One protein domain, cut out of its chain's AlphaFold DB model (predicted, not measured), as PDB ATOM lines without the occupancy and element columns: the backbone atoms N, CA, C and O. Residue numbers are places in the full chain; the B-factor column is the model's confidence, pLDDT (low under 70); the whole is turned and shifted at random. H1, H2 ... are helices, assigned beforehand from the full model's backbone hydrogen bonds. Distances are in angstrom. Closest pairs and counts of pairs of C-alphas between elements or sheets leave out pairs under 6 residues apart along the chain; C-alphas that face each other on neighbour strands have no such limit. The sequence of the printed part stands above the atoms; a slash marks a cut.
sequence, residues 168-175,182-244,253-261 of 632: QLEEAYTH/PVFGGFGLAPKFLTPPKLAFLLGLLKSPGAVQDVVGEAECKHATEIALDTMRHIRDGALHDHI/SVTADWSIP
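AT A GLANCE: This is residues 168 to 175, 182 to 244 and 253 to 261 of the 632 residues of the protein "Thioredox_DsbH domain-containing protein" of Fusarium oxysporum f. sp. vasinfectum 25433 (UniProt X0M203). One long helix, H4, makes the long axis of an elongated model; H2 packs on its first half and runs back the other way, while the short helices H1 and H3 gather at the end where H4 begins. Toward the other end of H4 lie stretches with no named element, residues 182 to 195 and 253 to 261. The printed part has 80 residues with four named helices, in the order H1, H2, H3, H4, and no named strand; its class is all helix. It is only just compact, close to loose, with a radius of gyration of the C-alphas of 13.9 A and spans of 43 by 24 by 19 A.

HOW THE PARTS SIT: Start at H4, residues 218 to 237. With residues 221 to 228 alone it touches H2, residues 196 to 205; the closest C-alphas, those of Leu 203 and Thr 225, are 4.9 A apart. These two run opposite ways at 36 degrees, only just a steep tilt. Next find H3, residues 210 to 216, close but not clearly touching H4 and about perpendicular to it at 78 degrees; their closest C-alphas, those of Gln 213 and Cys 221, are 6.7 A apart. H1, residues 168 to 175, touches H3, the closest C-alphas being Glu 170 and Val 216 at 4.5 A. In H1, H2, H3 and H4 every O i to N i+4 pair is within hydrogen-bond range.

IN THESE COORDINATES: Find C-alpha 218 at (56.268, 48.218, 77.121); from there H4 runs 28.8 A to C-alpha 237 at (48.871, 20.635, 73.153). H2 measures 14.6 A, H1 10.5 A and H3 9.9 A. H1 begins at C-alpha 168, (43.700, 50.173, 86.435).

THE WHOLE: The C-alphas farthest apart, those of Ala 211 and Ile 244, are 44.8 A apart. Residues 176 to 181 and 245 to 252 are not printed; the gaps are 14.6 A and 18.2 A between C-alphas. The links H2 to H3 and H3 to H4 are tight. The mean pLDDT of the printed part is 95.7, and no printed residue is under 70.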
ATOM      1  N   GLN A 168      44.400  51.436  86.165       96.06
ATOM      2  CA  GLN A 168      43.700  50.173  86.435       96.06
ATOM      3  C   GLN A 168      44.049  49.058  85.431       96.06
ATOM      4  O   GLN A 168      43.896  47.880  85.762       96.06
ATOM      5  N   LEU A 169      44.538  49.375  84.221       97.00
ATOM      6  CA  LEU A 169      45.040  48.344  83.302       97.00
ATOM      7  C   LEU A 169      46.355  47.727  83.801       97.00
ATOM      8  O   LEU A 169      46.537  46.517  83.655       97.00
ATOM      9  N   GLU A 170      47.243  48.524  84.405       97.38
ATOM     10  CA  GLU A 170      48.493  48.041  85.008       97.38
ATOM     11  C   GLU A 170      48.196  47.155  86.227       97.38
ATOM     12  O   GLU A 170      48.745  46.055  86.354       97.38
ATOM     13  N   GLU A 171      47.273  47.587  87.091       97.12
ATOM     14  CA  GLU A 171      46.849  46.816  88.263       97.12
ATOM     15  C   GLU A 171      46.187  45.487  87.868       97.12
ATOM     16  O   GLU A 171      46.522  44.430  88.419       97.12
ATOM     17  N   ALA A 172      45.288  45.513  86.873       97.44
ATOM     18  CA  ALA A 172      44.680  44.304  86.325       97.44
ATOM     19  C   ALA A 172      45.744  43.341  85.795       97.44
ATOM     20  O   ALA A 172      45.728  42.156  86.138       97.44
ATOM     21  N   TYR A 173      46.681  43.842  84.983       98.00
ATOM     22  CA  TYR A 173      47.775  43.042  84.446       98.00
ATOM     23  C   TYR A 173      48.630  42.438  85.563       98.00
ATOM     24  O   TYR A 173      48.855  41.228  85.552       98.00
ATOM     25  N   THR A 174      49.052  43.233  86.547       97.94
ATOM     26  CA  THR A 174      49.940  42.782  87.625       97.94
ATOM     27  C   THR A 174      49.290  41.671  88.443       97.94
ATOM     28  O   THR A 174      49.920  40.646  88.711       97.94
ATOM     29  N   HIS A 175      48.010  41.818  88.790       96.88
ATOM     30  CA  HIS A 175      47.287  40.769  89.499       96.88
ATOM     31  C   HIS A 175      47.107  39.513  88.630       96.88
ATOM     32  O   HIS A 175      47.346  38.399  89.096       96.88
ATOM     33  N   PRO A 182      53.717  29.311  85.546       96.25
ATOM     34  CA  PRO A 182      54.824  29.287  84.590       96.25
ATOM     35  C   PRO A 182      55.262  27.873  84.181       96.25
ATOM     36  O   PRO A 182      56.146  27.739  83.339       96.25
ATOM     37  N   VAL A 183      54.722  26.821  84.810       96.50
ATOM     38  CA  VAL A 183      55.074  25.426  84.510       96.50
ATOM     39  C   VAL A 183      54.113  24.832  83.493       96.50
ATOM     40  O   VAL A 183      54.548  24.117  82.594       96.50
ATOM     41  N   PHE A 184      52.818  25.106  83.649       96.50
ATOM     42  CA  PHE A 184      51.770  24.497  82.828       96.50
ATOM     43  C   PHE A 184      50.916  25.508  82.060       96.50
ATOM     44  O   PHE A 184      49.929  25.119  81.437       96.50
ATOM     45  N   GLY A 185      51.220  26.801  82.141       97.19
ATOM     46  CA  GLY A 185      50.378  27.856  81.594       97.19
ATOM     47  C   GLY A 185      49.016  27.974  82.294       97.19
ATOM     48  O   GLY A 185      48.610  27.143  83.115       97.19
ATOM     49  N   GLY A 186      48.254  29.010  81.947       96.00
ATOM     50  CA  GLY A 186      46.965  29.306  82.574       96.00
ATOM     51  C   GLY A 186      47.094  29.988  83.928       96.00
ATOM     52  O   GLY A 186      48.154  30.495  84.290       96.00
ATOM     53  N   PHE A 187      45.987  30.033  84.669       93.81
ATOM     54  CA  PHE A 187      45.878  30.845  85.879       93.81
ATOM     55  C   PHE A 187      45.263  30.059  87.031       93.81
ATOM     56  O   PHE A 187      44.273  29.351  86.840       93.81
ATOM     57  N   GLY A 188      45.800  30.266  88.231       87.38
ATOM     58  CA  GLY A 188      45.297  29.644  89.452       87.38
ATOM     59  C   GLY A 188      45.599  28.145  89.559       87.38
ATOM     60  O   GLY A 188      46.448  27.598  88.856       87.38
ATOM     61  N   LEU A 189      44.914  27.496  90.500       87.19
ATOM     62  CA  LEU A 189      45.059  26.069  90.800       87.19
ATOM     63  C   LEU A 189      44.086  25.217  89.969       87.19
ATOM     64  O   LEU A 189      43.208  25.740  89.290       87.19
ATOM     65  N   ALA A 190      44.236  23.894  90.047       86.25
ATOM     66  CA  ALA A 190      43.264  22.949  89.506       86.25
ATOM     67  C   ALA A 190      41.903  23.052  90.241       86.25
ATOM     68  O   ALA A 190      41.905  23.198  91.469       86.25
ATOM     69  N   PRO A 191      40.753  22.934  89.544       90.31
ATOM     70  CA  PRO A 191      40.605  22.778  88.092       90.31
ATOM     71  C   PRO A 191      40.911  24.073  87.319       90.31
ATOM     72  O   PRO A 191      40.597  25.170  87.779       90.31
ATOM     73  N   LYS A 192      41.483  23.949  86.115       92.50
ATOM     74  CA  LYS A 192      41.831  25.092  85.251       92.50
ATOM     75  C   LYS A 192      40.780  25.339  84.173       92.50
ATOM     76  O   LYS A 192      40.383  24.428  83.450       92.50
ATOM     77  N   PHE A 193      40.385  26.599  84.013       92.12
ATOM     78  CA  PHE A 193      39.441  27.053  82.988       92.12
ATOM     79  C   PHE A 193      40.159  27.822  81.873       92.12
ATOM     80  O   PHE A 193      41.217  28.405  82.095       92.12
ATOM     81  N   LEU A 194      39.553  27.871  80.684       93.50
ATOM     82  CA  LEU A 194      40.115  28.558  79.511       93.50
ATOM     83  C   LEU A 194      40.270  30.078  79.724       93.50
ATOM     84  O   LEU A 194      41.191  30.693  79.197       93.50
ATOM     85  N   THR A 195      39.384  30.692  80.516       91.62
ATOM     86  CA  THR A 195      39.347  32.140  80.821       91.62
ATOM     87  C   THR A 195      39.524  33.071  79.601       91.62
ATOM     88  O   THR A 195      40.403  33.939  79.618       91.62
ATOM     89  N   PRO A 196      38.716  32.942  78.526       95.81
ATOM     90  CA  PRO A 196      38.995  33.660  77.286       95.81
ATOM     91  C   PRO A 196      39.071  35.196  77.388       95.81
ATOM     92  O   PRO A 196      39.993  35.763  76.799       95.81
ATOM     93  N   PRO A 197      38.202  35.892  78.154       95.00
ATOM     94  CA  PRO A 197      38.304  37.346  78.310       95.00
ATOM     95  C   PRO A 197      39.644  37.810  78.901       95.00
ATOM     96  O   PRO A 197      40.201  38.821  78.473       95.00
ATOM     97  N   LYS A 198      40.206  37.036  79.840       95.50
ATOM     98  CA  LYS A 198      41.512  37.311  80.453       95.50
ATOM     99  C   LYS A 198      42.642  37.184  79.430       95.50
ATOM    100  O   LYS A 198      43.495  38.063  79.346       95.50
ATOM    101  N   LEU A 199      42.628  36.123  78.621       97.50
ATOM    102  CA  LEU A 199      43.610  35.932  77.548       97.50
ATOM    103  C   LEU A 199      43.494  37.017  76.467       97.50
ATOM    104  O   LEU A 199      44.513  37.533  76.011       97.50
ATOM    105  N   ALA A 200      42.270  37.412  76.100       96.81
ATOM    106  CA  ALA A 200      42.028  38.478  75.129       96.81
ATOM    107  C   ALA A 200      42.584  39.825  75.614       96.81
ATOM    108  O   ALA A 200      43.209  40.548  74.839       96.81
ATOM    109  N   PHE A 201      42.410  40.138  76.900       97.12
ATOM    110  CA  PHE A 201      42.993  41.326  77.521       97.12
ATOM    111  C   PHE A 201      44.519  41.334  77.419       97.12
ATOM    112  O   PHE A 201      45.086  42.299  76.914       97.12
ATOM    113  N   LEU A 202      45.177  40.240  77.816       97.88
ATOM    114  CA  LEU A 202      46.637  40.134  77.777       97.88
ATOM    115  C   LEU A 202      47.203  40.263  76.351       97.88
ATOM    116  O   LEU A 202      48.172  40.993  76.145       97.88
ATOM    117  N   LEU A 203      46.575  39.621  75.357       96.25
ATOM    118  CA  LEU A 203      46.945  39.771  73.940       96.25
ATOM    119  C   LEU A 203      46.694  41.194  73.411       96.25
ATOM    120  O   LEU A 203      47.387  41.657  72.502       96.25
ATOM    121  N   GLY A 204      45.685  41.879  73.952       94.62
ATOM    122  CA  GLY A 204      45.284  43.223  73.546       94.62
ATOM    123  C   GLY A 204      46.224  44.329  74.027       94.62
ATOM    124  O   GLY A 204      46.336  45.354  73.352       94.62
ATOM    125  N   LEU A 205      46.936  44.136  75.145       95.62
ATOM    126  CA  LEU A 205      47.814  45.161  75.730       95.62
ATOM    127  C   LEU A 205      48.908  45.623  74.758       95.62
ATOM    128  O   LEU A 205      49.085  46.821  74.553       95.62
ATOM    129  N   LEU A 206      49.558  44.693  74.052       92.06
ATOM    130  CA  LEU A 206      50.611  45.025  73.083       92.06
ATOM    131  C   LEU A 206      50.102  45.825  71.869       92.06
ATOM    132  O   LEU A 206      50.865  46.548  71.230       92.06
ATOM    133  N   LYS A 207      48.810  45.706  71.541       90.31
ATOM    134  CA  LYS A 207      48.153  46.454  70.454       90.31
ATOM    135  C   LYS A 207      47.397  47.688  70.953       90.31
ATOM    136  O   LYS A 207      46.760  48.381  70.160       90.31
ATOM    137  N   SER A 208      47.422  47.954  72.256       91.75
ATOM    138  CA  SER A 208      46.692  49.078  72.834       91.75
ATOM    139  C   SER A 208      47.341  50.415  72.445       91.75
ATOM    140  O   SER A 208      48.524  50.441  72.089       91.75
ATOM    141  N   PRO A 209      46.597  51.537  72.480       93.94
ATOM    142  CA  PRO A 209      47.149  52.858  72.179       93.94
ATOM    143  C   PRO A 209      48.390  53.188  73.020       93.94
ATOM    144  O   PRO A 209      48.518  52.712  74.145       93.94
ATOM    145  N   GLY A 210      49.269  54.059  72.507       94.62
ATOM    146  CA  GLY A 210      50.537  54.407  73.168       94.62
ATOM    147  C   GLY A 210      50.374  54.832  74.630       94.62
ATOM    148  O   GLY A 210      51.098  54.338  75.476       94.62
ATOM    149  N   ALA A 211      49.339  55.617  74.950       95.38
ATOM    150  CA  ALA A 211      49.049  56.023  76.326       95.38
ATOM    151  C   ALA A 211      48.777  54.844  77.282       95.38
ATOM    152  O   ALA A 211      49.107  54.929  78.456       95.38
ATOM    153  N   VAL A 212      48.196  53.741  76.793       94.88
ATOM    154  CA  VAL A 212      48.026  52.514  77.591       94.88
ATOM    155  C   VAL A 212      49.371  51.821  77.788       94.88
ATOM    156  O   VAL A 212      49.677  51.398  78.895       94.88
ATOM    157  N   GLN A 213      50.187  51.724  76.736       95.19
ATOM    158  CA  GLN A 213      51.513  51.101  76.828       95.19
ATOM    159  C   GLN A 213      52.478  51.912  77.704       95.19
ATOM    160  O   GLN A 213      53.328  51.323  78.360       95.19
ATOM    161  N   ASP A 214      52.336  53.238  77.738       95.94
ATOM    162  CA  ASP A 214      53.117  54.128  78.601       95.94
ATOM    163  C   ASP A 214      52.783  53.917  80.086       95.94
ATOM    164  O   ASP A 214      53.676  54.010  80.925       95.94
ATOM    165  N   VAL A 215      51.514  53.629  80.398       96.69
ATOM    166  CA  VAL A 215      51.033  53.367  81.765       96.69
ATOM    167  C   VAL A 215      51.363  51.946  82.211       96.69
ATOM    168  O   VAL A 215      51.980  51.758  83.249       96.69
ATOM    169  N   VAL A 216      51.003  50.941  81.410       96.94
ATOM    170  CA  VAL A 216      51.247  49.529  81.748       96.94
ATOM    171  C   VAL A 216      52.735  49.182  81.676       96.94
ATOM    172  O   VAL A 216      53.205  48.337  82.428       96.94
ATOM    173  N   GLY A 217      53.469  49.820  80.764       97.19
ATOM    174  CA  GLY A 217      54.864  49.532  80.453       97.19
ATOM    175  C   GLY A 217      55.028  48.644  79.214       97.19
ATOM    176  O   GLY A 217      54.304  47.670  78.992       97.19
ATOM    177  N   GLU A 218      56.004  48.971  78.358       95.62
ATOM    178  CA  GLU A 218      56.268  48.218  77.121       95.62
ATOM    179  C   GLU A 218      56.750  46.782  77.413       95.62
ATOM    180  O   GLU A 218      56.423  45.847  76.678       95.62
ATOM    181  N   ALA A 219      57.541  46.594  78.476       97.44
ATOM    182  CA  ALA A 219      58.048  45.279  78.865       97.44
ATOM    183  C   ALA A 219      56.917  44.392  79.405       97.44
ATOM    184  O   ALA A 219      56.816  43.220  79.046       97.44
ATOM    185  N   GLU A 220      56.029  44.979  80.192       98.06
ATOM    186  CA  GLU A 220      54.845  44.373  80.777       98.06
ATOM    187  C   GLU A 220      53.831  43.986  79.696       98.06
ATOM    188  O   GLU A 220      53.347  42.857  79.687       98.06
ATOM    189  N   CYS A 221      53.587  44.853  78.708       97.69
ATOM    190  CA  CYS A 221      52.752  44.530  77.545       97.69
ATOM    191  C   CYS A 221      53.293  43.328  76.744       97.69
ATOM    192  O   CYS A 221      52.523  42.479  76.279       97.69
ATOM    193  N   LYS A 222      54.621  43.233  76.579       97.38
ATOM    194  CA  LYS A 222      55.265  42.078  75.925       97.38
ATOM    195  C   LYS A 222      55.126  40.816  76.769       97.38
ATOM    196  O   LYS A 222      54.713  39.788  76.244       97.38
ATOM    197  N   HIS A 223      55.383  40.911  78.069       98.25
ATOM    198  CA  HIS A 223      55.248  39.789  78.992       98.25
ATOM    199  C   HIS A 223      53.798  39.281  79.087       98.25
ATOM    200  O   HIS A 223      53.565  38.076  79.062       98.25
ATOM    201  N   ALA A 224      52.806  40.177  79.092       98.31
ATOM    202  CA  ALA A 224      51.389  39.820  79.010       98.31
ATOM    203  C   ALA A 224      51.091  38.962  77.771       98.31
ATOM    204  O   ALA A 224      50.427  37.927  77.857       98.31
ATOM    205  N   THR A 225      51.633  39.367  76.622       97.69
ATOM    206  CA  THR A 225      51.505  38.612  75.374       97.69
ATOM    207  C   THR A 225      52.175  37.241  75.482       97.69
ATOM    208  O   THR A 225      51.581  36.244  75.085       97.69
ATOM    209  N   GLU A 226      53.377  37.159  76.057       98.00
ATOM    210  CA  GLU A 226      54.091  35.893  76.270       98.00
ATOM    211  C   GLU A 226      53.297  34.924  77.157       98.00
ATOM    212  O   GLU A 226      53.130  33.768  76.771       98.00
ATOM    213  N   ILE A 227      52.731  35.404  78.272       98.31
ATOM    214  CA  ILE A 227      51.844  34.631  79.161       98.31
ATOM    215  C   ILE A 227      50.654  34.057  78.387       98.31
ATOM    216  O   ILE A 227      50.314  32.875  78.527       98.31
ATOM    217  N   ALA A 228      49.997  34.891  77.577       98.31
ATOM    218  CA  ALA A 228      48.826  34.470  76.822       98.31
ATOM    219  C   ALA A 228      49.188  33.414  75.769       98.31
ATOM    220  O   ALA A 228      48.539  32.369  75.704       98.31
ATOM    221  N   LEU A 229      50.250  33.642  74.990       98.19
ATOM    222  CA  LEU A 229      50.712  32.692  73.977       98.19
ATOM    223  C   LEU A 229      51.170  31.371  74.605       98.19
ATOM    224  O   LEU A 229      50.842  30.308  74.083       98.19
ATOM    225  N   ASP A 230      51.889  31.413  75.728       98.31
ATOM    226  CA  ASP A 230      52.325  30.212  76.441       98.31
ATOM    227  C   ASP A 230      51.141  29.398  76.978       98.31
ATOM    228  O   ASP A 230      51.042  28.193  76.733       98.31
ATOM    229  N   THR A 231      50.166  30.063  77.599       98.31
ATOM    230  CA  THR A 231      48.912  29.425  78.027       98.31
ATOM    231  C   THR A 231      48.191  28.759  76.853       98.31
ATOM    232  O   THR A 231      47.735  27.621  76.955       98.31
ATOM    233  N   MET A 232      48.111  29.440  75.709       98.12
ATOM    234  CA  MET A 232      47.436  28.915  74.522       98.12
ATOM    235  C   MET A 232      48.161  27.728  73.878       98.12
ATOM    236  O   MET A 232      47.488  26.874  73.294       98.12
ATOM    237  N   ARG A 233      49.494  27.630  73.998       98.00
ATOM    238  CA  ARG A 233      50.261  26.430  73.604       98.00
ATOM    239  C   ARG A 233      49.912  25.243  74.493       98.00
ATOM    240  O   ARG A 233      49.615  24.176  73.971       98.00
ATOM    241  N   HIS A 234      49.852  25.447  75.808       98.12
ATOM    242  CA  HIS A 234      49.463  24.395  76.747       98.12
ATOM    243  C   HIS A 234      48.028  23.906  76.517       98.12
ATOM    244  O   HIS A 234      47.784  22.703  76.533       98.12
ATOM    245  N   ILE A 235      47.086  24.807  76.221       97.88
ATOM    246  CA  ILE A 235      45.707  24.427  75.864       97.88
ATOM    247  C   ILE A 235      45.669  23.668  74.526       97.88
ATOM    248  O   ILE A 235      44.979  22.654  74.429       97.88
ATOM    249  N   ARG A 236      46.419  24.127  73.509       97.00
ATOM    250  CA  ARG A 236      46.513  23.481  72.183       97.00
ATOM    251  C   ARG A 236      47.049  22.055  72.288       97.00
ATOM    252  O   ARG A 236      46.517  21.151  71.644       97.00
ATOM    253  N   ASP A 237      48.127  21.890  73.046       97.38
ATOM    254  CA  ASP A 237      48.871  20.635  73.153       97.38
ATOM    255  C   ASP A 237      48.274  19.706  74.223       97.38
ATOM    256  O   ASP A 237      48.479  18.494  74.175       97.38
ATOM    257  N   GLY A 238      47.490  20.255  75.154       97.44
ATOM    258  CA  GLY A 238      46.816  19.537  76.229       97.44
ATOM    259  C   GLY A 238      45.654  18.652  75.771       97.44
ATOM    260  O   GLY A 238      45.284  18.593  74.599       97.44
ATOM    261  N   ALA A 239      45.059  17.955  76.736       97.00
ATOM    262  CA  ALA A 239      44.002  16.971  76.519       97.00
ATOM    263  C   ALA A 239      42.614  17.580  76.256       97.00
ATOM    264  O   ALA A 239      41.689  16.870  75.869       97.00
ATOM    265  N   LEU A 240      42.447  18.891  76.462       96.69
ATOM    266  CA  LEU A 240      41.186  19.577  76.163       96.69
ATOM    267  C   LEU A 240      40.902  19.556  74.662       96.69
ATOM    268  O   LEU A 240      39.737  19.522  74.268       96.69
ATOM    269  N   HIS A 241      41.956  19.572  73.848       97.56
ATOM    270  CA  HIS A 241      41.887  19.524  72.400       97.56
ATOM    271  C   HIS A 241      41.624  18.092  71.898       97.56
ATOM    272  O   HIS A 241      42.384  17.170  72.188       97.56
ATOM    273  N   ASP A 242      40.577  17.881  71.087       96.12
ATOM    274  CA  ASP A 242      40.385  16.599  70.389       96.12
ATOM    275  C   ASP A 242      41.364  16.430  69.213       96.12
ATOM    276  O   ASP A 242      41.005  16.633  68.048       96.12
ATOM    277  N   HIS A 243      42.573  15.959  69.528       95.50
ATOM    278  CA  HIS A 243      43.679  15.705  68.589       95.50
ATOM    279  C   HIS A 243      43.357  14.735  67.437       95.50
ATOM    280  O   HIS A 243      44.094  14.687  66.446       95.50
ATOM    281  N   ILE A 244      42.290  13.935  67.559       94.69
ATOM    282  CA  ILE A 244      41.897  12.933  66.557       94.69
ATOM    283  C   ILE A 244      40.829  13.470  65.605       94.69
ATOM    284  O   ILE A 244      40.898  13.247  64.395       94.69
ATOM    285  N   SER A 253      39.959  21.834  82.407       95.19
ATOM    286  CA  SER A 253      40.819  20.767  82.909       95.19
ATOM    287  C   SER A 253      40.538  20.498  84.380       95.19
ATOM    288  O   SER A 253      40.535  21.425  85.189       95.19
ATOM    289  N   VAL A 254      40.394  19.228  84.744       92.88
ATOM    290  CA  VAL A 254      40.381  18.762  86.134       92.88
ATOM    291  C   VAL A 254      41.764  18.929  86.767       92.88
ATOM    292  O   VAL A 254      41.860  19.280  87.937       92.88
ATOM    293  N   THR A 255      42.838  18.742  85.995       94.00
ATOM    294  CA  THR A 255      44.231  18.817  86.465       94.00
ATOM    295  C   THR A 255      44.915  20.128  86.082       94.00
ATOM    296  O   THR A 255      44.519  20.812  85.135       94.00
ATOM    297  N   ALA A 256      45.980  20.490  86.803       93.06
ATOM    298  CA  ALA A 256      46.744  21.709  86.530       93.06
ATOM    299  C   ALA A 256      47.563  21.636  85.227       93.06
ATOM    300  O   ALA A 256      47.839  22.670  84.626       93.06
ATOM    301  N   ASP A 257      47.940  20.439  84.777       94.44
ATOM    302  CA  ASP A 257      48.787  20.205  83.601       94.44
ATOM    303  C   ASP A 257      47.988  19.919  82.316       94.44
ATOM    304  O   ASP A 257      48.534  19.382  81.348       94.44
ATOM    305  N   TRP A 258      46.691  20.252  82.311       96.81
ATOM    306  CA  TRP A 258      45.784  20.067  81.170       96.81
ATOM    307  C   TRP A 258      45.676  18.611  80.690       96.81
ATOM    308  O   TRP A 258      45.426  18.373  79.509       96.81
ATOM    309  N   SER A 259      45.913  17.629  81.569       95.75
ATOM    310  CA  SER A 259      45.936  16.197  81.224       95.75
ATOM    311  C   SER A 259      44.573  15.511  81.260       95.75
ATOM    312  O   SER A 259      44.375  14.547  80.526       95.75
ATOM    313  N   ILE A 260      43.644  16.006  82.082       96.25
ATOM    314  CA  ILE A 260      42.321  15.402  82.267       96.25
ATOM    315  C   ILE A 260      41.270  16.480  82.009       96.25
ATOM    316  O   ILE A 260      41.121  17.384  82.832       96.25
ATOM    317  N   PRO A 261      40.553  16.441  80.879       95.50
ATOM    318  CA  PRO A 261      39.474  17.375  80.618       95.50
ATOM    319  C   PRO A 261      38.211  16.960  81.377       95.50
ATOM    320  O   PRO A 261      37.940  15.775  81.547       95.50
TER     321      PRO A 261